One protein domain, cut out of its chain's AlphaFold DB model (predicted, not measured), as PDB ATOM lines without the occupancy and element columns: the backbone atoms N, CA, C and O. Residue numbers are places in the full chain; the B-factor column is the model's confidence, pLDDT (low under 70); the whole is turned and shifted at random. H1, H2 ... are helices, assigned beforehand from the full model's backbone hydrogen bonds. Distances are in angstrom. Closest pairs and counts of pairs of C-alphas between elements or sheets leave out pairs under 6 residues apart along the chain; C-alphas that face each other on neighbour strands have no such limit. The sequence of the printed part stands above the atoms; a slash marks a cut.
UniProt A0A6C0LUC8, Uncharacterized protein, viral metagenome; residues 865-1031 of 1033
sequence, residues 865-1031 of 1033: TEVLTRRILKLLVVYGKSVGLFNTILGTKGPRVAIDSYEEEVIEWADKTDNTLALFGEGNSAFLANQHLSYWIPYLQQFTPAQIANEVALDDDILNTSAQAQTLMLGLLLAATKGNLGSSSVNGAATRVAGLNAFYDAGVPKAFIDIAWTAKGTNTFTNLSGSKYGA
ATOM      1  N   THR A 865    -458.490 328.211 -29.956       60.38
ATOM      2  CA  THR A 865    -458.961 327.499 -31.166       60.38
ATOM      3  C   THR A 865    -460.451 327.131 -31.105       60.38
ATOM      4  O   THR A 865    -461.104 326.957 -32.130       60.38
ATOM      5  N   GLU A 866    -461.005 326.976 -29.903       67.00
ATOM      6  CA  GLU A 866    -462.425 326.745 -29.656       67.00
ATOM      7  C   GLU A 866    -463.311 327.929 -30.060       67.00
ATOM      8  O   GLU A 866    -464.273 327.711 -30.785       67.00
ATOM      9  N   VAL A 867    -462.958 329.172 -29.713       69.38
ATOM     10  CA  VAL A 867    -463.735 330.377 -30.070       69.38
ATOM     11  C   VAL A 867    -463.779 330.586 -31.585       69.38
ATOM     12  O   VAL A 867    -464.842 330.861 -32.146       69.38
ATOM     13  N   LEU A 868    -462.650 330.379 -32.270       71.19
ATOM     14  CA  LEU A 868    -462.595 330.393 -33.734       71.19
ATOM     15  C   LEU A 868    -463.485 329.296 -34.333       71.19
ATOM     16  O   LEU A 868    -464.237 329.552 -35.273       71.19
ATOM     17  N   THR A 869    -463.437 328.089 -33.759       75.94
ATOM     18  CA  THR A 869    -464.293 326.979 -34.200       75.94
ATOM     19  C   THR A 869    -465.762 327.341 -34.033       75.94
ATOM     20  O   THR A 869    -466.521 327.198 -34.988       75.94
ATOM     21  N   ARG A 870    -466.158 327.872 -32.867       78.69
ATOM     22  CA  ARG A 870    -467.541 328.281 -32.619       78.69
ATOM     23  C   ARG A 870    -468.005 329.286 -33.654       78.69
ATOM     24  O   ARG A 870    -469.017 329.065 -34.308       78.69
ATOM     25  N   ARG A 871    -467.214 330.330 -33.911       76.38
ATOM     26  CA  ARG A 871    -467.516 331.311 -34.959       76.38
ATOM     27  C   ARG A 871    -467.732 330.673 -36.333       76.38
ATOM     28  O   ARG A 871    -468.716 331.002 -36.987       76.38
ATOM     29  N   ILE A 872    -466.856 329.765 -36.763       80.75
ATOM     30  CA  ILE A 872    -467.007 329.092 -38.060       80.75
ATOM     31  C   ILE A 872    -468.298 328.267 -38.099       80.75
ATOM     32  O   ILE A 872    -469.040 328.345 -39.078       80.75
ATOM     33  N   LEU A 873    -468.605 327.522 -37.033       86.44
ATOM     34  CA  LEU A 873    -469.842 326.743 -36.937       86.44
ATOM     35  C   LEU A 873    -471.082 327.639 -37.068       86.44
ATOM     36  O   LEU A 873    -471.994 327.284 -37.814       86.44
ATOM     37  N   LYS A 874    -471.083 328.821 -36.433       85.50
ATOM     38  CA  LYS A 874    -472.151 329.827 -36.593       85.50
ATOM     39  C   LYS A 874    -472.323 330.232 -38.058       85.50
ATOM     40  O   LYS A 874    -473.427 330.160 -38.594       85.50
ATOM     41  N   LEU A 875    -471.228 330.592 -38.732       80.94
ATOM     42  CA  LEU A 875    -471.262 331.009 -40.137       80.94
ATOM     43  C   LEU A 875    -471.781 329.905 -41.063       80.94
ATOM     44  O   LEU A 875    -472.583 330.182 -41.953       80.94
ATOM     45  N   LEU A 876    -471.390 328.646 -40.845       85.88
ATOM     46  CA  LEU A 876    -471.889 327.528 -41.649       85.88
ATOM     47  C   LEU A 876    -473.415 327.409 -41.586       85.88
ATOM     48  O   LEU A 876    -474.042 327.153 -42.614       85.88
ATOM     49  N   VAL A 877    -474.012 327.629 -40.410       86.81
ATOM     50  CA  VAL A 877    -475.469 327.585 -40.244       86.81
ATOM     51  C   VAL A 877    -476.140 328.784 -40.905       86.81
ATOM     52  O   VAL A 877    -477.079 328.589 -41.678       86.81
ATOM     53  N   VAL A 878    -475.625 329.997 -40.677       82.25
ATOM     54  CA  VAL A 878    -476.154 331.242 -41.268       82.25
ATOM     55  C   VAL A 878    -476.149 331.188 -42.799       82.25
ATOM     56  O   VAL A 878    -477.122 331.584 -43.438       82.25
ATOM     57  N   TYR A 879    -475.090 330.637 -43.397       82.69
ATOM     58  CA  TYR A 879    -474.967 330.469 -44.850       82.69
ATOM     59  C   TYR A 879    -475.601 329.169 -45.382       82.69
ATOM     60  O   TYR A 879    -475.486 328.875 -46.575       82.69
ATOM     61  N   GLY A 880    -476.269 328.382 -44.530       84.62
ATOM     62  CA  GLY A 880    -477.011 327.182 -44.930       84.62
ATOM     63  C   GLY A 880    -476.141 326.068 -45.523       84.62
ATOM     64  O   GLY A 880    -476.545 325.420 -46.492       84.62
ATOM     65  N   LYS A 881    -474.930 325.868 -44.994       89.50
ATOM     66  CA  LYS A 881    -473.968 324.880 -45.501       89.50
ATOM     67  C   LYS A 881    -474.295 323.453 -45.054       89.50
ATOM     68  O   LYS A 881    -475.189 323.193 -44.263       89.50
ATOM     69  N   SER A 882    -473.622 322.456 -45.625       88.81
ATOM     70  CA  SER A 882    -473.970 321.061 -45.323       88.81
ATOM     71  C   SER A 882    -473.629 320.675 -43.874       88.81
ATOM     72  O   SER A 882    -472.590 321.069 -43.345       88.81
ATOM     73  N   VAL A 883    -474.453 319.815 -43.260       87.88
ATOM     74  CA  VAL A 883    -474.142 319.201 -41.951       87.88
ATOM     75  C   VAL A 883    -472.829 318.407 -42.015       87.88
ATOM     76  O   VAL A 883    -472.087 318.365 -41.047       87.88
ATOM     77  N   GLY A 884    -472.489 317.830 -43.174       85.75
ATOM     78  CA  GLY A 884    -471.201 317.159 -43.371       85.75
ATOM     79  C   GLY A 884    -470.007 318.088 -43.134       85.75
ATOM     80  O   GLY A 884    -469.119 317.740 -42.365       85.75
ATOM     81  N   LEU A 885    -470.027 319.289 -43.728       84.31
ATOM     82  CA  LEU A 885    -468.986 320.302 -43.527       84.31
ATOM     83  C   LEU A 885    -468.940 320.778 -42.069       84.31
ATOM     84  O   LEU A 885    -467.862 320.870 -41.491       84.31
ATOM     85  N   PHE A 886    -470.101 320.999 -41.447       88.75
ATOM     86  CA  PHE A 886    -470.190 321.331 -40.021       88.75
ATOM     87  C   PHE A 886    -469.496 320.280 -39.144       88.75
ATOM     88  O   PHE A 886    -468.739 320.630 -38.242       88.75
ATOM     89  N   ASN A 887    -469.700 318.995 -39.434       86.56
ATOM     90  CA  ASN A 887    -469.094 317.900 -38.675       86.56
ATOM     91  C   ASN A 887    -467.579 317.831 -38.878       86.56
ATOM     92  O   ASN A 887    -466.857 317.545 -37.923       86.56
ATOM     93  N   THR A 888    -467.099 318.119 -40.093       84.19
ATOM     94  CA  THR A 888    -465.662 318.235 -40.382       84.19
ATOM     95  C   THR A 888    -465.021 319.319 -39.518       84.19
ATOM     96  O   THR A 888    -464.045 319.039 -38.829       84.19
ATOM     97  N   ILE A 889    -465.609 320.521 -39.474       83.00
ATOM     98  CA  ILE A 889    -465.087 321.641 -38.671       83.00
ATOM     99  C   ILE A 889    -465.175 321.360 -37.167       83.00
ATOM    100  O   ILE A 889    -464.252 321.674 -36.412       83.00
ATOM    101  N   LEU A 890    -466.279 320.765 -36.714       84.62
ATOM    102  CA  LEU A 890    -466.461 320.410 -35.310       84.62
ATOM    103  C   LEU A 890    -465.412 319.385 -34.843       84.62
ATOM    104  O   LEU A 890    -464.926 319.457 -33.709       84.62
ATOM    105  N   GLY A 891    -465.060 318.431 -35.709       82.00
ATOM    106  CA  GLY A 891    -464.052 317.412 -35.443       82.00
ATOM    107  C   GLY A 891    -464.314 316.659 -34.135       82.00
ATOM    108  O   GLY A 891    -465.409 316.157 -33.883       82.00
ATOM    109  N   THR A 892    -463.300 316.585 -33.267       77.62
ATOM    110  CA  THR A 892    -463.378 315.891 -31.968       77.62
ATOM    111  C   THR A 892    -463.785 316.796 -30.801       77.62
ATOM    112  O   THR A 892    -463.736 316.349 -29.655       77.62
ATOM    113  N   LYS A 893    -464.157 318.059 -31.051       80.00
ATOM    114  CA  LYS A 893    -464.454 319.050 -29.996       80.00
ATOM    115  C   LYS A 893    -465.766 318.773 -29.252       80.00
ATOM    116  O   LYS A 893    -465.950 319.243 -28.137       80.00
ATOM    117  N   GLY A 894    -466.629 317.942 -29.834       83.75
ATOM    118  CA  GLY A 894    -467.784 317.359 -29.158       83.75
ATOM    119  C   GLY A 894    -469.031 318.254 -29.100       83.75
ATOM    120  O   GLY A 894    -469.034 319.361 -29.635       83.75
ATOM    121  N   PRO A 895    -470.118 317.757 -28.478       87.12
ATOM    122  CA  PRO A 895    -471.429 318.412 -28.480       87.12
ATOM    123  C   PRO A 895    -471.440 319.785 -27.803       87.12
ATOM    124  O   PRO A 895    -472.130 320.675 -28.291       87.12
ATOM    125  N   ARG A 896    -470.644 319.977 -26.740       88.25
ATOM    126  CA  ARG A 896    -470.559 321.241 -25.996       88.25
ATOM    127  C   ARG A 896    -470.256 322.431 -26.902       88.25
ATOM    128  O   ARG A 896    -471.018 323.383 -26.938       88.25
ATOM    129  N   VAL A 897    -469.202 322.332 -27.711       87.81
ATOM    130  CA  VAL A 897    -468.771 323.423 -28.601       87.81
ATOM    131  C   VAL A 897    -469.845 323.766 -29.637       87.81
ATOM    132  O   VAL A 897    -470.041 324.936 -29.959       87.81
ATOM    133  N   ALA A 898    -470.570 322.768 -30.150       90.31
ATOM    134  CA  ALA A 898    -471.671 322.997 -31.085       90.31
ATOM    135  C   ALA A 898    -472.882 323.668 -30.414       90.31
ATOM    136  O   ALA A 898    -473.518 324.516 -31.038       90.31
ATOM    137  N   ILE A 899    -473.185 323.299 -29.167       90.12
ATOM    138  CA  ILE A 899    -474.276 323.880 -28.376       90.12
ATOM    139  C   ILE A 899    -473.939 325.324 -27.985       90.12
ATOM    140  O   ILE A 899    -474.721 326.211 -28.306       90.12
ATOM    141  N   ASP A 900    -472.735 325.589 -27.470       88.62
ATOM    142  CA  ASP A 900    -472.261 326.954 -27.201       88.62
ATOM    143  C   ASP A 900    -472.343 327.836 -28.470       88.62
ATOM    144  O   ASP A 900    -472.733 328.999 -28.414       88.62
ATOM    145  N   SER A 901    -472.002 327.283 -29.646       88.94
ATOM    146  CA  SER A 901    -472.098 328.009 -30.928       88.94
ATOM    147  C   SER A 901    -473.541 328.356 -31.290       88.94
ATOM    148  O   SER A 901    -473.807 329.449 -31.784       88.94
ATOM    149  N   TYR A 902    -474.457 327.411 -31.068       91.88
ATOM    150  CA  TYR A 902    -475.888 327.599 -31.273       91.88
ATOM    151  C   TYR A 902    -476.432 328.709 -30.369       91.88
ATOM    152  O   TYR A 902    -477.156 329.583 -30.841       91.88
ATOM    153  N   GLU A 903    -476.056 328.700 -29.093       88.62
ATOM    154  CA  GLU A 903    -476.511 329.699 -28.129       88.62
ATOM    155  C   GLU A 903    -476.021 331.095 -28.487       88.62
ATOM    156  O   GLU A 903    -476.831 332.012 -28.624       88.62
ATOM    157  N   GLU A 904    -474.713 331.235 -28.721       87.38
ATOM    158  CA  GLU A 904    -474.111 332.502 -29.126       87.38
ATOM    159  C   GLU A 904    -474.770 333.062 -30.401       87.38
ATOM    160  O   GLU A 904    -475.104 334.243 -30.449       87.38
ATOM    161  N   GLU A 905    -474.994 332.238 -31.432       87.50
ATOM    162  CA  GLU A 905    -475.570 332.705 -32.703       87.50
ATOM    163  C   GLU A 905    -477.019 333.164 -32.569       87.50
ATOM    164  O   GLU A 905    -477.373 334.213 -33.104       87.50
ATOM    165  N   VAL A 906    -477.850 332.414 -31.841       86.06
ATOM    166  CA  VAL A 906    -479.267 332.758 -31.667       86.06
ATOM    167  C   VAL A 906    -479.417 334.062 -30.883       86.06
ATOM    168  O   VAL A 906    -480.275 334.880 -31.226       86.06
ATOM    169  N   ILE A 907    -478.581 334.273 -29.863       85.81
ATOM    170  CA  ILE A 907    -478.550 335.521 -29.089       85.81
ATOM    171  C   ILE A 907    -478.093 336.676 -29.983       85.81
ATOM    172  O   ILE A 907    -478.780 337.692 -30.079       85.81
ATOM    173  N   GLU A 908    -476.985 336.501 -30.708       83.19
ATOM    174  CA  GLU A 908    -476.468 337.521 -31.622       83.19
ATOM    175  C   GLU A 908    -477.472 337.895 -32.722       83.19
ATOM    176  O   GLU A 908    -477.601 339.068 -33.079       83.19
ATOM    177  N   TRP A 909    -478.169 336.914 -33.298       85.25
ATOM    178  CA  TRP A 909    -479.209 337.144 -34.298       85.25
ATOM    179  C   TRP A 909    -480.370 337.958 -33.722       85.25
ATOM    180  O   TRP A 909    -480.881 338.872 -34.378       85.25
ATOM    181  N   ALA A 910    -480.783 337.646 -32.496       82.69
ATOM    182  CA  ALA A 910    -481.871 338.343 -31.837       82.69
ATOM    183  C   ALA A 910    -481.534 339.803 -31.546       82.69
ATOM    184  O   ALA A 910    -482.318 340.683 -31.904       82.69
ATOM    185  N   ASP A 911    -480.341 340.058 -31.010       81.81
ATOM    186  CA  ASP A 911    -479.842 341.411 -30.769       81.81
ATOM    187  C   ASP A 911    -479.776 342.225 -32.073       81.81
ATOM    188  O   ASP A 911    -480.176 343.386 -32.103       81.81
ATOM    189  N   LYS A 912    -479.336 341.616 -33.185       73.81
ATOM    190  CA  LYS A 912    -479.239 342.288 -34.501       73.81
ATOM    191  C   LYS A 912    -480.589 342.580 -35.149       73.81
ATOM    192  O   LYS A 912    -480.695 343.507 -35.949       73.81
ATOM    193  N   THR A 913    -481.601 341.762 -34.872       78.62
ATOM    194  CA  THR A 913    -482.937 341.892 -35.473       78.62
ATOM    195  C   THR A 913    -483.931 342.619 -34.570       78.62
ATOM    196  O   THR A 913    -485.123 342.653 -34.887       78.62
ATOM    197  N   ASP A 914    -483.458 343.181 -33.449       81.81
ATOM    198  CA  ASP A 914    -484.282 343.714 -32.359       81.81
ATOM    199  C   ASP A 914    -485.376 342.713 -31.920       81.81
ATOM    200  O   ASP A 914    -486.491 343.082 -31.528       81.81
ATOM    201  N   ASN A 915    -485.089 341.411 -32.029       81.00
ATOM    202  CA  ASN A 915    -486.007 340.350 -31.650       81.00
ATOM    203  C   ASN A 915    -485.855 340.061 -30.159       81.00
ATOM    204  O   ASN A 915    -484.776 339.780 -29.659       81.00
ATOM    205  N   THR A 916    -486.964 340.059 -29.432       78.69
ATOM    206  CA  THR A 916    -486.970 339.833 -27.983       78.69
ATOM    207  C   THR A 916    -486.821 338.361 -27.578       78.69
ATOM    208  O   THR A 916    -487.065 338.035 -26.415       78.69
ATOM    209  N   LEU A 917    -486.501 337.465 -28.525       74.38
ATOM    210  CA  LEU A 917    -486.539 336.002 -28.364       74.38
ATOM    211  C   LEU A 917    -487.861 335.540 -27.737       74.38
ATOM    212  O   LEU A 917    -487.926 334.631 -26.914       74.38
ATOM    213  N   ALA A 918    -488.953 336.212 -28.101       67.69
ATOM    214  CA  ALA A 918    -490.261 335.860 -27.592       67.69
ATOM    215  C   ALA A 918    -490.730 334.569 -28.264       67.69
ATOM    216  O   ALA A 918    -491.000 334.553 -29.457       67.69
ATOM    217  N   LEU A 919    -490.910 333.497 -27.495       61.00
ATOM    218  CA  LEU A 919    -491.475 332.240 -28.000       61.00
ATOM    219  C   LEU A 919    -492.975 332.322 -28.327       61.00
ATOM    220  O   LEU A 919    -493.516 331.425 -28.978       61.00
ATOM    221  N   PHE A 920    -493.669 333.363 -27.845       58.47
ATOM    222  CA  PHE A 920    -495.130 333.398 -27.760       58.47
ATOM    223  C   PHE A 920    -495.746 334.684 -28.327       58.47
ATOM    224  O   PHE A 920    -495.272 335.789 -28.068       58.47
ATOM    225  N   GLY A 921    -496.875 334.524 -29.027       55.25
ATOM    226  CA  GLY A 921    -497.698 335.594 -29.599       55.25
ATOM    227  C   GLY A 921    -497.923 335.429 -31.106       55.25
ATOM    228  O   GLY A 921    -497.124 334.800 -31.787       55.25
ATOM    229  N   GLU A 922    -498.990 336.025 -31.651       54.00
ATOM    230  CA  GLU A 922    -499.213 336.140 -33.113       54.00
ATOM    231  C   GLU A 922    -498.285 337.187 -33.771       54.00
ATOM    232  O   GLU A 922    -498.441 337.545 -34.937       54.00
ATOM    233  N   GLY A 923    -497.336 337.730 -33.004       61.22
ATOM    234  CA  GLY A 923    -496.390 338.737 -33.457       61.22
ATOM    235  C   GLY A 923    -495.283 338.142 -34.327       61.22
ATOM    236  O   GLY A 923    -494.847 337.010 -34.129       61.22
ATOM    237  N   ASN A 924    -494.781 338.959 -35.253       70.12
ATOM    238  CA  ASN A 924    -493.721 338.596 -36.196       70.12
ATOM    239  C   ASN A 924    -492.462 338.029 -35.501       70.12
ATOM    240  O   ASN A 924    -491.862 337.079 -35.992       70.12
ATOM    241  N   SER A 925    -492.100 338.548 -34.322       69.69
ATOM    242  CA  SER A 925    -490.897 338.143 -33.579       69.69
ATOM    243  C   SER A 925    -490.893 336.664 -33.167       69.69
ATOM    244  O   SER A 925    -489.861 336.008 -33.293       69.69
ATOM    245  N   ALA A 926    -492.041 336.111 -32.753       72.25
ATOM    246  CA  ALA A 926    -492.147 334.711 -32.329       72.25
ATOM    247  C   ALA A 926    -492.120 333.725 -33.503       72.25
ATOM    248  O   ALA A 926    -491.572 332.624 -33.398       72.25
ATOM    249  N   PHE A 927    -492.684 334.127 -34.642       72.56
ATOM    250  CA  PHE A 927    -492.576 333.364 -35.882       72.56
ATOM    251  C   PHE A 927    -491.125 333.318 -36.375       72.56
ATOM    252  O   PHE A 927    -490.608 332.239 -36.661       72.56
ATOM    253  N   LEU A 928    -490.451 334.474 -36.399       76.56
ATOM    254  CA  LEU A 928    -489.057 334.584 -36.823       76.56
ATOM    255  C   LEU A 928    -488.108 333.795 -35.911       76.56
ATOM    256  O   LEU A 928    -487.223 333.118 -36.422       76.56
ATOM    257  N   ALA A 929    -488.318 333.808 -34.589       76.50
ATOM    258  CA  ALA A 929    -487.488 333.040 -33.656       76.50
ATOM    259  C   ALA A 929    -487.606 331.527 -33.900       76.50
ATOM    260  O   ALA A 929    -486.599 330.837 -34.030       76.50
ATOM    261  N   ASN A 930    -488.827 331.005 -34.061       75.81
ATOM    262  CA  ASN A 930    -489.036 329.588 -34.380       75.81
ATOM    263  C   ASN A 930    -488.471 329.197 -35.756       75.81
ATOM    264  O   ASN A 930    -487.950 328.089 -35.927       75.81
ATOM    265  N   GLN A 931    -488.565 330.095 -36.738       79.44
ATOM    266  CA  GLN A 931    -487.960 329.890 -38.051       79.44
ATOM    267  C   GLN A 931    -486.430 329.824 -37.947       79.44
ATOM    268  O   GLN A 931    -485.835 328.905 -38.505       79.44
ATOM    269  N   HIS A 932    -485.813 330.734 -37.188       82.44
ATOM    270  CA  HIS A 932    -484.361 330.786 -37.001       82.44
ATOM    271  C   HIS A 932    -483.825 329.551 -36.267       82.44
ATOM    272  O   HIS A 932    -482.889 328.903 -36.731       82.44
ATOM    273  N   LEU A 933    -484.505 329.127 -35.194       83.25
ATOM    274  CA  LEU A 933    -484.204 327.873 -34.491       83.25
ATOM    275  C   LEU A 933    -484.217 326.659 -35.427       83.25
ATOM    276  O   LEU A 933    -483.398 325.751 -35.288       83.25
ATOM    277  N   SER A 934    -485.134 326.643 -36.398       81.56
ATOM    278  CA  SER A 934    -485.266 325.529 -37.338       81.56
ATOM    279  C   SER A 934    -484.049 325.362 -38.249       81.56
ATOM    280  O   SER A 934    -483.813 324.248 -38.720       81.56
ATOM    281  N   TYR A 935    -483.247 326.414 -38.458       85.62
ATOM    282  CA  TYR A 935    -482.002 326.329 -39.225       85.62
ATOM    283  C   TYR A 935    -480.920 325.528 -38.495       85.62
ATOM    284  O   TYR A 935    -480.173 324.803 -39.144       85.62
ATOM    285  N   TRP A 936    -480.884 325.566 -37.161       89.81
ATOM    286  CA  TRP A 936    -479.907 324.830 -36.349       89.81
ATOM    287  C   TRP A 936    -480.251 323.356 -36.131       89.81
ATOM    288  O   TRP A 936    -479.356 322.529 -35.932       89.81
ATOM    289  N   ILE A 937    -481.538 323.001 -36.196       88.25
ATOM    290  CA  ILE A 937    -482.024 321.645 -35.900       88.25
ATOM    291  C   ILE A 937    -481.242 320.549 -36.655       88.25
ATOM    292  O   ILE A 937    -480.809 319.602 -35.994       88.25
ATOM    293  N   PRO A 938    -481.014 320.620 -37.985       91.06
ATOM    294  CA  PRO A 938    -480.288 319.573 -38.710       91.06
ATOM    295  C   PRO A 938    -478.846 319.368 -38.225       91.06
ATOM    296  O   PRO A 938    -478.365 318.236 -38.214       91.06
ATOM    297  N   TYR A 939    -478.171 320.438 -37.800       91.88
ATOM    298  CA  TYR A 939    -476.784 320.396 -37.333       91.88
ATOM    299  C   TYR A 939    -476.674 319.809 -35.928       91.88
ATOM    300  O   TYR A 939    -475.751 319.051 -35.653       91.88
ATOM    301  N   LEU A 940    -477.638 320.092 -35.053       92.06
ATOM    302  CA  LEU A 940    -477.687 319.539 -33.696       92.06
ATOM    303  C   LEU A 940    -478.191 318.084 -33.673       92.06
ATOM    304  O   LEU A 940    -477.778 317.291 -32.829       92.06
ATOM    305  N   GLN A 941    -479.035 317.689 -34.634       90.06
ATOM    306  CA  GLN A 941    -479.563 316.320 -34.769       90.06
ATOM    307  C   GLN A 941    -478.503 315.246 -35.054       90.06
ATOM    308  O   GLN A 941    -478.817 314.052 -34.997       90.06
ATOM    309  N   GLN A 942    -477.267 315.642 -35.365       88.69
ATOM    310  CA  GLN A 942    -476.147 314.712 -35.490       88.69
ATOM    311  C   GLN A 942    -475.801 314.030 -34.156       88.69
ATOM    312  O   GLN A 942    -475.287 312.910 -34.151       88.69
ATOM    313  N   PHE A 943    -476.073 314.697 -33.029       91.31
ATOM    314  CA  PHE A 943    -475.766 314.184 -31.703       91.31
ATOM    315  C   PHE A 943    -476.875 313.265 -31.209       91.31
ATOM    316  O   PHE A 943    -478.057 313.409 -31.541       91.31
ATOM    317  N   THR A 944    -476.503 312.302 -30.371       92.44
ATOM    318  CA  THR A 944    -477.502 311.474 -29.700       92.44
ATOM    319  C   THR A 944    -478.290 312.313 -28.690       92.44
ATOM    320  O   THR A 944    -477.738 313.243 -28.097       92.44
ATOM    321  N   PRO A 945    -479.558 311.967 -28.409       92.19
ATOM    322  CA  PRO A 945    -480.336 312.714 -27.427       92.19
ATOM    323  C   PRO A 945    -479.699 312.746 -26.032       92.19
ATOM    324  O   PRO A 945    -479.825 313.744 -25.337       92.19
ATOM    325  N   ALA A 946    -478.979 311.687 -25.643       92.06
ATOM    326  CA  ALA A 946    -478.246 311.626 -24.378       92.06
ATOM    327  C   ALA A 946    -477.067 312.607 -24.329       92.06
ATOM    328  O   ALA A 946    -476.834 313.220 -23.297       92.06
ATOM    329  N   GLN A 947    -476.348 312.788 -25.441       93.12
ATOM    330  CA  GLN A 947    -475.267 313.772 -25.520       93.12
ATOM    331  C   GLN A 947    -475.799 315.195 -25.347       93.12
ATOM    332  O   GLN A 947    -475.269 315.926 -24.525       93.12
ATOM    333  N   ILE A 948    -476.876 315.554 -26.052       92.56
ATOM    334  CA  ILE A 948    -477.501 316.881 -25.918       92.56
ATOM    335  C   ILE A 948    -478.006 317.090 -24.484       92.56
ATOM    336  O   ILE A 948    -477.725 318.111 -23.871       92.56
ATOM    337  N   ALA A 949    -478.718 316.103 -23.935       90.81
ATOM    338  CA  ALA A 949    -479.274 316.170 -22.588       90.81
ATOM    339  C   ALA A 949    -478.204 316.340 -21.498       90.81
ATOM    340  O   ALA A 949    -478.416 317.098 -20.556       90.81
ATOM    341  N   ASN A 950    -477.066 315.648 -21.627       92.50
ATOM    342  CA  ASN A 950    -475.962 315.757 -20.678       92.50
ATOM    343  C   ASN A 950    -475.338 317.156 -20.683       92.50
ATOM    344  O   ASN A 950    -475.049 317.670 -19.609       92.50
ATOM    345  N   GLU A 951    -475.154 317.769 -21.856       91.00
ATOM    346  CA  GLU A 951    -474.629 319.139 -21.930       91.00
ATOM    347  C   GLU A 951    -475.622 320.143 -21.340       91.00
ATOM    348  O   GLU A 951    -475.236 320.962 -20.516       91.00
ATOM    349  N   VAL A 952    -476.914 320.010 -21.663       88.94
ATOM    350  CA  VAL A 952    -477.980 320.855 -21.096       88.94
ATOM    351  C   VAL A 952    -478.041 320.753 -19.572       88.94
ATOM    352  O   VAL A 952    -478.238 321.755 -18.894       88.94
ATOM    353  N   ALA A 953    -477.887 319.551 -19.014       87.75
ATOM    354  CA  ALA A 953    -477.915 319.341 -17.567       87.75
ATOM    355  C   ALA A 953    -476.749 320.023 -16.828       87.75
ATOM    356  O   ALA A 953    -476.832 320.227 -15.616       87.75
ATOM    357  N   LEU A 954    -475.671 320.345 -17.547       86.12
ATOM    358  CA  LEU A 954    -474.466 320.992 -17.035       86.12
ATOM    359  C   LEU A 954    -474.404 322.488 -17.378       86.12
ATOM    360  O   LEU A 954    -473.401 323.126 -17.064       86.12
ATOM    361  N   ASP A 955    -475.434 323.036 -18.029       83.12
ATOM    362  CA  ASP A 955    -475.443 324.406 -18.527       83.12
ATOM    363  C   ASP A 955    -476.392 325.329 -17.743       83.12
ATOM    364  O   ASP A 955    -477.621 325.254 -17.858       83.12
ATOM    365  N   ASP A 956    -475.807 326.230 -16.952       79.44
ATOM    366  CA  ASP A 956    -476.539 327.215 -16.149       79.44
ATOM    367  C   ASP A 956    -477.215 328.304 -17.016       79.44
ATOM    368  O   ASP A 956    -478.249 328.866 -16.620       79.44
ATOM    369  N   ASP A 957    -476.689 328.578 -18.217       75.38
ATOM    370  CA  ASP A 957    -477.236 329.577 -19.146       75.38
ATOM    371  C   ASP A 957    -478.523 329.073 -19.822       75.38
ATOM    372  O   ASP A 957    -479.410 329.866 -20.165       75.38
ATOM    373  N   ILE A 958    -478.696 327.748 -19.900       80.81
ATOM    374  CA  ILE A 958    -479.904 327.085 -20.410       80.81
ATOM    375  C   ILE A 958    -480.903 326.770 -19.284       80.81
ATOM    376  O   ILE A 958    -482.119 326.903 -19.465       80.81
ATOM    377  N   LEU A 959    -480.436 326.355 -18.101       81.62
ATOM    378  CA  LEU A 959    -481.291 325.951 -16.974       81.62
ATOM    379  C   LEU A 959    -481.776 327.129 -16.113       81.62
ATOM    380  O   LEU A 959    -481.754 327.089 -14.881       81.62
ATOM    381  N   ASN A 960    -482.299 328.178 -16.750       78.81
ATOM    382  CA  ASN A 960    -482.907 329.311 -16.053       78.81
ATOM    383  C   ASN A 960    -484.250 329.741 -16.670       78.81
ATOM    384  O   ASN A 960    -484.722 329.211 -17.673       78.81
ATOM    385  N   THR A 961    -484.936 330.676 -16.007       73.75
ATOM    386  CA  THR A 961    -486.309 331.079 -16.363       73.75
ATOM    387  C   THR A 961    -486.381 332.288 -17.298       73.75
ATOM    388  O   THR A 961    -487.461 332.864 -17.446       73.75
ATOM    389  N   SER A 962    -485.266 332.727 -17.886       78.88
ATOM    390  CA  SER A 962    -485.276 333.833 -18.848       78.88
ATOM    391  C   SER A 962    -485.945 333.416 -20.168       78.88
ATOM    392  O   SER A 962    -485.928 332.245 -20.545       78.88
ATOM    393  N   ALA A 963    -486.539 334.373 -20.891       73.81
ATOM    394  CA  ALA A 963    -487.134 334.107 -22.209       73.81
ATOM    395  C   ALA A 963    -486.087 333.599 -23.222       73.81
ATOM    396  O   ALA A 963    -486.381 332.746 -24.058       73.81
ATOM    397  N   GLN A 964    -484.849 334.077 -23.087       81.62
ATOM    398  CA  GLN A 964    -483.691 333.627 -23.850       81.62
ATOM    399  C   GLN A 964    -483.389 332.145 -23.589       81.62
ATOM    400  O   GLN A 964    -483.443 331.350 -24.522       81.62
ATOM    401  N   ALA A 965    -483.178 331.751 -22.329       81.50
ATOM    402  CA  ALA A 965    -482.874 330.363 -21.966       81.50
ATOM    403  C   ALA A 965    -483.982 329.386 -22.384       81.50
ATOM    404  O   ALA A 965    -483.714 328.299 -22.889       81.50
ATOM    405  N   GLN A 966    -485.247 329.800 -22.267       78.81
ATOM    406  CA  GLN A 966    -486.385 329.007 -22.739       78.81
ATOM    407  C   GLN A 966    -486.365 328.803 -24.260       78.81
ATOM    408  O   GLN A 966    -486.715 327.724 -24.741       78.81
ATOM    409  N   THR A 967    -485.953 329.820 -25.021       80.00
ATOM    410  CA  THR A 967    -485.840 329.740 -26.486       80.00
ATOM    411  C   THR A 967    -484.713 328.811 -26.913       80.00
ATOM    412  O   THR A 967    -484.901 327.990 -27.814       80.00
ATOM    413  N   LEU A 968    -483.580 328.884 -26.216       86.25
ATOM    414  CA  LEU A 968    -482.429 328.009 -26.429       86.25
ATOM    415  C   LEU A 968    -482.764 326.544 -26.093       86.25
ATOM    416  O   LEU A 968    -482.551 325.633 -26.898       86.25
ATOM    417  N   MET A 969    -483.417 326.315 -24.951       86.00
ATOM    418  CA  MET A 969    -483.902 324.994 -24.543       86.00
ATOM    419  C   MET A 969    -484.858 324.382 -25.579       86.00
ATOM    420  O   MET A 969    -484.773 323.187 -25.880       86.00
ATOM    421  N   LEU A 970    -485.762 325.182 -26.161       83.12
ATOM    422  CA  LEU A 970    -486.698 324.704 -27.181       83.12
ATOM    423  C   LEU A 970    -485.968 324.157 -28.416       83.12
ATOM    424  O   LEU A 970    -486.334 323.085 -28.904       83.12
ATOM    425  N   GLY A 971    -484.936 324.845 -28.913       85.19
ATOM    426  CA  GLY A 971    -484.155 324.370 -30.060       85.19
ATOM    427  C   GLY A 971    -483.441 323.044 -29.780       85.19
ATOM    428  O   GLY A 971    -483.508 322.124 -30.601       85.19
ATOM    429  N   LEU A 972    -482.849 322.893 -28.592       90.00
ATOM    430  CA  LEU A 972    -482.164 321.663 -28.171       90.00
ATOM    431  C   LEU A 972    -483.136 320.489 -27.985       90.00
ATOM    432  O   LEU A 972    -482.848 319.365 -28.408       90.00
ATOM    433  N   LEU A 973    -484.329 320.742 -27.442       86.81
ATOM    434  CA  LEU A 973    -485.403 319.748 -27.349       86.81
ATOM    435  C   LEU A 973    -485.929 319.330 -28.726       86.81
ATOM    436  O   LEU A 973    -486.165 318.140 -28.976       86.81
ATOM    437  N   LEU A 974    -486.101 320.283 -29.644       86.12
ATOM    438  CA  LEU A 974    -486.478 319.993 -31.025       86.12
ATOM    439  C   LEU A 974    -485.399 319.158 -31.725       86.12
ATOM    440  O   LEU A 974    -485.737 318.199 -32.419       86.12
ATOM    441  N   ALA A 975    -484.116 319.434 -31.501       89.56
ATOM    442  CA  ALA A 975    -483.031 318.610 -32.026       89.56
ATOM    443  C   ALA A 975    -483.056 317.183 -31.445       89.56
ATOM    444  O   ALA A 975    -483.132 316.210 -32.202       89.56
ATOM    445  N   ALA A 976    -483.105 317.041 -30.117       90.06
ATOM    446  CA  ALA A 976    -483.096 315.747 -29.427       90.06
ATOM    447  C   ALA A 976    -484.303 314.855 -29.771       90.06
ATOM    448  O   ALA A 976    -484.199 313.629 -29.800       90.06
ATOM    449  N   THR A 977    -485.452 315.459 -30.078       86.94
ATOM    450  CA  THR A 977    -486.668 314.742 -30.502       86.94
ATOM    451  C   THR A 977    -486.789 314.575 -32.017       86.94
ATOM    452  O   THR A 977    -487.786 314.031 -32.508       86.94
ATOM    453  N   LYS A 978    -485.788 315.021 -32.781       85.19
ATOM    454  CA  LYS A 978    -485.791 315.054 -34.249       85.19
ATOM    455  C   LYS A 978    -486.990 315.808 -34.843       85.19
ATOM    456  O   LYS A 978    -487.653 315.312 -35.750       85.19
ATOM    457  N   GLY A 979    -487.339 316.950 -34.256       80.56
ATOM    458  CA  GLY A 979    -488.476 317.798 -34.630       80.56
ATOM    459  C   GLY A 979    -489.849 317.236 -34.242       80.56
ATOM    460  O   GLY A 979    -490.868 317.853 -34.534       80.56
ATOM    461  N   ASN A 980    -489.910 316.075 -33.577       82.06
ATOM    462  CA  ASN A 980    -491.166 315.394 -33.241       82.06
ATOM    463  C   ASN A 980    -491.694 315.722 -31.837       82.06
ATOM    464  O   ASN A 980    -492.572 315.009 -31.346       82.06
ATOM    465  N   LEU A 981    -491.194 316.787 -31.201       79.31
ATOM    466  CA  LEU A 981    -491.566 317.210 -29.846       79.31
ATOM    467  C   LEU A 981    -493.095 317.237 -29.642       79.31
ATOM    468  O   LEU A 981    -493.601 316.659 -28.678       79.31
ATOM    469  N   GLY A 982    -493.831 317.794 -30.611       73.56
ATOM    470  CA  GLY A 982    -495.297 317.923 -30.576       73.56
ATOM    471  C   GLY A 982    -496.059 316.844 -31.335       73.56
ATOM    472  O   GLY A 982    -497.285 316.877 -31.409       73.56
ATOM    473  N   SER A 983    -495.357 315.873 -31.924       71.38
ATOM    474  CA  SER A 983    -495.982 314.866 -32.781       71.38
ATOM    475  C   SER A 983    -496.878 313.943 -31.954       71.38
ATOM    476  O   SER A 983    -496.440 313.353 -30.967       71.38
ATOM    477  N   SER A 984    -498.134 313.773 -32.363       70.94
ATOM    478  CA  SER A 984    -499.045 312.735 -31.854       70.94
ATOM    479  C   SER A 984    -499.015 311.457 -32.698       70.94
ATOM    480  O   SER A 984    -499.667 310.471 -32.356       70.94
ATOM    481  N   SER A 985    -498.241 311.452 -33.790       78.19
ATOM    482  CA  SER A 985    -498.141 310.312 -34.699       78.19
ATOM    483  C   SER A 985    -497.349 309.151 -34.089       78.19
ATOM    484  O   SER A 985    -496.387 309.352 -33.344       78.19
ATOM    485  N   VAL A 986    -497.719 307.921 -34.459       72.94
ATOM    486  CA  VAL A 986    -497.014 306.697 -34.038       72.94
ATOM    487  C   VAL A 986    -495.574 306.682 -34.566       72.94
ATOM    488  O   VAL A 986    -494.658 306.309 -33.838       72.94
ATOM    489  N   ASN A 987    -495.355 307.166 -35.793       74.31
ATOM    490  CA  ASN A 987    -494.033 307.197 -36.427       74.31
ATOM    491  C   ASN A 987    -493.067 308.180 -35.741       74.31
ATOM    492  O   ASN A 987    -491.880 307.886 -35.635       74.31
ATOM    493  N   GLY A 988    -493.563 309.319 -35.240       75.94
ATOM    494  CA  GLY A 988    -492.759 310.296 -34.492       75.94
ATOM    495  C   GLY A 988    -492.616 309.986 -32.997       75.94
ATOM    496  O   GLY A 988    -491.808 310.612 -32.312       75.94
ATOM    497  N   ALA A 989    -493.385 309.026 -32.467       80.56
ATOM    498  CA  ALA A 989    -493.419 308.738 -31.035       80.56
ATOM    499  C   ALA A 989    -492.097 308.167 -30.503       80.56
ATOM    500  O   ALA A 989    -491.679 308.538 -29.411       80.56
ATOM    501  N   ALA A 990    -491.419 307.307 -31.268       84.44
ATOM    502  CA  ALA A 990    -490.183 306.665 -30.818       84.44
ATOM    503  C   ALA A 990    -489.043 307.675 -30.593       84.44
ATOM    504  O   ALA A 990    -488.401 307.659 -29.545       84.44
ATOM    505  N   THR A 991    -488.817 308.590 -31.541       86.50
ATOM    506  CA  THR A 991    -487.769 309.621 -31.436       86.50
ATOM    507  C   THR A 991    -488.121 310.688 -30.406       86.50
ATOM    508  O   THR A 991    -487.248 311.123 -29.659       86.50
ATOM    509  N   ARG A 992    -489.406 311.054 -30.298       87.56
ATOM    510  CA  ARG A 992    -489.909 311.952 -29.252       87.56
ATOM    511  C   ARG A 992    -489.656 311.390 -27.853       87.56
ATOM    512  O   ARG A 992    -489.062 312.068 -27.020       87.56
ATOM    513  N   VAL A 993    -490.093 310.155 -27.594       87.88
ATOM    514  CA  VAL A 993    -489.954 309.504 -26.281       87.88
ATOM    515  C   VAL A 993    -488.484 309.293 -25.926       87.88
ATOM    516  O   VAL A 993    -488.105 309.547 -24.788       87.88
ATOM    517  N   ALA A 994    -487.646 308.891 -26.886       89.38
ATOM    518  CA  ALA A 994    -486.207 308.758 -26.663       89.38
ATOM    519  C   ALA A 994    -485.554 310.092 -26.261       89.38
ATOM    520  O   ALA A 994    -484.783 310.116 -25.304       89.38
ATOM    521  N   GLY A 995    -485.900 311.194 -26.937       88.25
ATOM    522  CA  GLY A 995    -485.398 312.527 -26.598       88.25
ATOM    523  C   GLY A 995    -485.829 312.996 -25.211       88.25
ATOM    524  O   GLY A 995    -484.991 313.373 -24.399       88.25
ATOM    525  N   LEU A 996    -487.121 312.883 -24.898       88.00
ATOM    526  CA  LEU A 996    -487.648 313.251 -23.581       88.00
ATOM    527  C   LEU A 996    -487.053 312.390 -22.456       88.00
ATOM    528  O   LEU A 996    -486.718 312.905 -21.397       88.00
ATOM    529  N   ASN A 997    -486.884 311.085 -22.671       91.88
ATOM    530  CA  ASN A 997    -486.283 310.215 -21.659       91.88
ATOM    531  C   ASN A 997    -484.803 310.527 -21.429       91.88
ATOM    532  O   ASN A 997    -484.353 310.418 -20.297       91.88
ATOM    533  N   ALA A 998    -484.066 310.938 -22.464       93.19
ATOM    534  CA  ALA A 998    -482.672 311.340 -22.313       93.19
ATOM    535  C   ALA A 998    -482.520 312.571 -21.405       93.19
ATOM    536  O   ALA A 998    -481.671 312.564 -20.522       93.19
ATOM    537  N   PHE A 999    -483.380 313.583 -21.564       91.06
ATOM    538  CA  PHE A 999    -483.397 314.766 -20.692       91.06
ATOM    539  C   PHE A 999    -483.774 314.406 -19.250       91.06
ATOM    540  O   PHE A 999    -483.160 314.909 -18.310       91.06
ATOM    541  N   TYR A1000    -484.719 313.475 -19.073       90.94
ATOM    542  CA  TYR A1000    -485.072 312.955 -17.749       90.94
ATOM    543  C   TYR A1000    -483.879 312.269 -17.083       90.94
ATOM    544  O   TYR A1000    -483.562 312.542 -15.929       90.94
ATOM    545  N   ASP A1001    -483.206 311.393 -17.828       91.69
ATOM    546  CA  ASP A1001    -482.086 310.596 -17.332       91.69
ATOM    547  C   ASP A1001    -480.839 311.445 -17.045       91.69
ATOM    548  O   ASP A1001    -480.073 311.104 -16.147       91.69
ATOM    549  N   ALA A1002    -480.671 312.570 -17.745       90.25
ATOM    550  CA  ALA A1002    -479.637 313.565 -17.460       90.25
ATOM    551  C   ALA A1002    -479.954 314.446 -16.233       90.25
ATOM    552  O   ALA A1002    -479.103 315.207 -15.787       90.25
ATOM    553  N   GLY A1003    -481.160 314.338 -15.658       88.50
ATOM    554  CA  GLY A1003    -481.562 315.086 -14.466       88.50
ATOM    555  C   GLY A1003    -482.166 316.463 -14.744       88.50
ATOM    556  O   GLY A1003    -482.324 317.244 -13.807       88.50
ATOM    557  N   VAL A1004    -482.547 316.768 -15.992       87.12
ATOM    558  CA  VAL A1004    -483.213 318.035 -16.329       87.12
ATOM    559  C   VAL A1004    -484.608 318.059 -15.685       87.12
ATOM    560  O   VAL A1004    -485.432 317.179 -15.962       87.12
ATOM    561  N   PRO A1005    -484.932 319.040 -14.822       85.06
ATOM    562  CA  PRO A1005    -486.227 319.069 -14.152       85.06
ATOM    563  C   PRO A1005    -487.391 319.217 -15.134       85.06
ATOM    564  O   PRO A1005    -487.331 320.016 -16.068       85.06
ATOM    565  N   LYS A1006    -488.505 318.521 -14.854       79.56
ATOM    566  CA  LYS A1006    -489.743 318.599 -15.651       79.56
ATOM    567  C   LYS A1006    -490.184 320.039 -15.904       79.56
ATOM    568  O   LYS A1006    -490.644 320.322 -16.998       79.56
ATOM    569  N   ALA A1007    -489.988 320.944 -14.941       75.62
ATOM    570  CA  ALA A1007    -490.322 322.359 -15.078       75.62
ATOM    571  C   ALA A1007    -489.726 322.984 -16.353       75.62
ATOM    572  O   ALA A1007    -490.453 323.641 -17.079       75.62
ATOM    573  N   PHE A1008    -488.466 322.719 -16.702       75.69
ATOM    574  CA  PHE A1008    -487.840 323.299 -17.901       75.69
ATOM    575  C   PHE A1008    -488.318 322.665 -19.218       75.69
ATOM    576  O   PHE A1008    -488.201 323.275 -20.274       75.69
ATOM    577  N   ILE A1009    -488.911 321.468 -19.148       75.12
ATOM    578  CA  ILE A1009    -489.537 320.769 -20.280       75.12
ATOM    579  C   ILE A1009    -491.003 321.207 -20.457       75.12
ATOM    580  O   ILE A1009    -491.485 321.337 -21.583       75.12
ATOM    581  N   ASP A1010    -491.703 321.441 -19.339       61.50
ATOM    582  CA  ASP A1010    -493.102 321.894 -19.263       61.50
ATOM    583  C   ASP A1010    -493.257 323.400 -19.555       61.50
ATOM    584  O   ASP A1010    -494.325 323.827 -19.980       61.50
ATOM    585  N   ILE A1011    -492.209 324.217 -19.363       52.62
ATOM    586  CA  ILE A1011    -492.223 325.688 -19.547       52.62
ATOM    587  C   ILE A1011    -492.320 326.128 -21.028       52.62
ATOM    588  O   ILE A1011    -492.394 327.320 -21.331       52.62
ATOM    589  N   ALA A1012    -492.497 325.201 -21.971       49.97
ATOM    590  CA  ALA A1012    -493.021 325.516 -23.300       49.97
ATOM    591  C   ALA A1012    -494.544 325.865 -23.277       49.97
ATOM    592  O   ALA A1012    -495.299 325.250 -24.027       49.97
ATOM    593  N   TRP A1013    -494.952 326.872 -22.461       49.41
ATOM    594  CA  TRP A1013    -496.250 327.611 -22.296       49.41
ATOM    595  C   TRP A1013    -496.932 327.497 -20.892       49.41
ATOM    596  O   TRP A1013    -496.739 326.514 -20.196       49.41
ATOM    597  N   THR A1014    -497.780 328.420 -20.365       42.38
ATOM    598  CA  THR A1014    -498.851 329.296 -20.933       42.38
ATOM    599  C   THR A1014    -499.250 330.496 -20.020       42.38
ATOM    600  O   THR A1014    -499.016 330.466 -18.815       42.38
ATOM    601  N   ALA A1015    -499.999 331.477 -20.576       27.77
ATOM    602  CA  ALA A1015    -501.204 332.067 -19.929       27.77
ATOM    603  C   ALA A1015    -502.243 332.701 -20.900       27.77
ATOM    604  O   ALA A1015    -503.379 332.940 -20.498       27.77
ATOM    605  N   LYS A1016    -501.931 332.946 -22.187       29.94
ATOM    606  CA  LYS A1016    -502.916 333.431 -23.190       29.94
ATOM    607  C   LYS A1016    -503.163 332.473 -24.367       29.94
ATOM    608  O   LYS A1016    -503.252 332.901 -25.506       29.94
ATOM    609  N   GLY A1017    -503.359 331.187 -24.069       37.34
ATOM    610  CA  GLY A1017    -504.107 330.291 -24.962       37.34
ATOM    611  C   GLY A1017    -503.324 329.644 -26.110       37.34
ATOM    612  O   GLY A1017    -503.400 330.090 -27.246       37.34
ATOM    613  N   THR A1018    -502.742 328.485 -25.777       42.72
ATOM    614  CA  THR A1018    -502.406 327.302 -26.611       42.72
ATOM    615  C   THR A1018    -501.256 327.334 -27.629       42.72
ATOM    616  O   THR A1018    -501.381 327.912 -28.700       42.72
ATOM    617  N   ASN A1019    -500.253 326.471 -27.377       43.69
ATOM    618  CA  ASN A1019    -499.859 325.369 -28.279       43.69
ATOM    619  C   ASN A1019    -499.174 324.241 -27.447       43.69
ATOM    620  O   ASN A1019    -498.143 324.484 -26.840       43.69
ATOM    621  N   THR A1020    -499.763 323.071 -27.156       50.66
ATOM    622  CA  THR A1020    -499.689 321.790 -27.916       50.66
ATOM    623  C   THR A1020    -498.325 321.379 -28.508       50.66
ATOM    624  O   THR A1020    -498.290 320.546 -29.409       50.66
ATOM    625  N   PHE A1021    -497.193 321.898 -28.014       55.31
ATOM    626  CA  PHE A1021    -495.884 321.611 -28.627       55.31
ATOM    627  C   PHE A1021    -495.106 320.428 -28.049       55.31
ATOM    628  O   PHE A1021    -494.267 319.893 -28.760       55.31
ATOM    629  N   THR A1022    -495.382 319.975 -26.822       63.66
ATOM    630  CA  THR A1022    -494.642 318.856 -26.215       63.66
ATOM    631  C   THR A1022    -495.592 317.740 -25.810       63.66
ATOM    632  O   THR A1022    -496.349 317.847 -24.849       63.66
ATOM    633  N   ASN A1023    -495.566 316.635 -26.552       74.56
ATOM    634  CA  ASN A1023    -496.344 315.449 -26.220       74.56
ATOM    635  C   ASN A1023    -495.547 314.548 -25.259       74.56
ATOM    636  O   ASN A1023    -494.739 313.722 -25.683       74.56
ATOM    637  N   LEU A1024    -495.806 314.682 -23.956       79.38
ATOM    638  CA  LEU A1024    -495.160 313.881 -22.903       79.38
ATOM    639  C   LEU A1024    -495.649 312.423 -22.843       79.38
ATOM    640  O   LEU A1024    -495.144 311.626 -22.054       79.38
ATOM    641  N   SER A1025    -496.632 312.043 -23.663       78.69
ATOM    642  CA  SER A1025    -497.192 310.693 -23.637       78.69
ATOM    643  C   SER A1025    -496.127 309.638 -23.950       78.69
ATOM    644  O   SER A1025    -495.436 309.710 -24.974       78.69
ATOM    645  N   GLY A1026    -496.006 308.648 -23.062       76.88
ATOM    646  CA  GLY A1026    -495.061 307.536 -23.178       76.88
ATOM    647  C   GLY A1026    -493.621 307.838 -22.748       76.88
ATOM    648  O   GLY A1026    -492.799 306.927 -22.811       76.88
ATOM    649  N   SER A1027    -493.299 309.064 -22.314       83.69
ATOM    650  CA  SER A1027    -491.993 309.395 -21.722       83.69
ATOM    651  C   SER A1027    -492.014 309.305 -20.191       83.69
ATOM    652  O   SER A1027    -493.078 309.282 -19.569       83.69
ATOM    653  N   LYS A1028    -490.831 309.287 -19.567       86.62
ATOM    654  CA  LYS A1028    -490.640 309.269 -18.107       86.62
ATOM    655  C   LYS A1028    -491.255 310.501 -17.428       86.62
ATOM    656  O   LYS A1028    -491.917 310.363 -16.409       86.62
ATOM    657  N   TYR A1029    -491.190 311.674 -18.065       82.88
ATOM    658  CA  TYR A1029    -491.866 312.893 -17.592       82.88
ATOM    659  C   TYR A1029    -493.404 312.801 -17.572       82.88
ATOM    660  O   TYR A1029    -494.058 313.525 -16.814       82.88
ATOM    661  N   GLY A1030    -493.982 311.948 -18.427       74.19
ATOM    662  CA  GLY A1030    -495.419 311.672 -18.470       74.19
ATOM    663  C   GLY A1030    -495.876 310.612 -17.464       74.19
ATOM    664  O   GLY A1030    -497.070 310.542 -17.183       74.19
ATOM    665  N   ALA A1031    -494.947 309.808 -16.932       63.22
ATOM    666  CA  ALA A1031    -495.203 308.807 -15.895       63.22
ATOM    667  C   ALA A1031    -495.167 309.394 -14.471       63.22
ATOM    668  O   ALA A1031    -495.825 308.850 -13.591       63.22
TER     669      ALA A1031
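Overview. This is residues 865 to 1031 of the 1033 residues of an uncharacterized protein of viral metagenome (UniProt A0A6C0LUC8). Three helices, H3, H4 and H6, form a splayed bundle at the core, with the hairpin of H1 and H2 packed on H3 and H4, and H5 and H7 packed where H6 ends. Short H8 and H9 lie near H7, joined by a long loop, residues 1011 to 1027. The printed part has 167 residues with nine named helices, H1 to H9 in order, and no named strand: all helix. It is compact, with a radius of gyration of the C-alphas of 15.3 A and spans of 43 by 34 by 29 A.

Arrangement. H1, residues 865 to 878, and H2, residues 883 to 890, form a hairpin at a shallow tilt of 15 degrees; their closest C-alphas, Leu 873 and Phe 886, are 6.2 A apart. H1 touches residues 897 to 905 of H3, residues 894 to 912, closest at C-alphas Arg 870 and Ser 901, 4.9 A. H3 and H4, residues 924 to 940, form a hairpin at 21 degrees, closest at C-alphas Tyr 902 and Trp 936, 7.0 A. With H6, residues 963 to 976, they are a bundle, three helices that touch one another, though H3 and H6 only just, with 3 pairs of C-alphas within 8 A. H5, residues 945 to 953, and H6 form a hairpin, closest at C-alphas Pro 945 and Ala 976, 4.6 A. H7, residues 986 to 1001, touches H5, closest at C-alphas Ala 949 and Phe 999, 4.8 A, and H9, residues 1028 to 1031. H8, residues 1006 to 1010, touches no helix. Each O i to N i+4 pair is within hydrogen-bond range in H1, H2, H5, H6 and H8, against 14 of 15 in H3, 9 of 13 in H4 and 10 of 12 in H7; H9 is too short for one.

Along the chain. H1 begins at C-alpha 865 (-458.961, 327.499, -31.166); H9 ends at C-alpha 1031 (-495.203, 308.807, -15.895). H3 is 28.0 A long, H4 25.0 A and H7 22.7 A.

Size, cuts and confidence. The printed part has no cut. The links H3 to H4 and H8 to H9 are long. Residues 865 to 867, 918 to 923, 925, 1010 to 1022 and 1031 have pLDDT under 70.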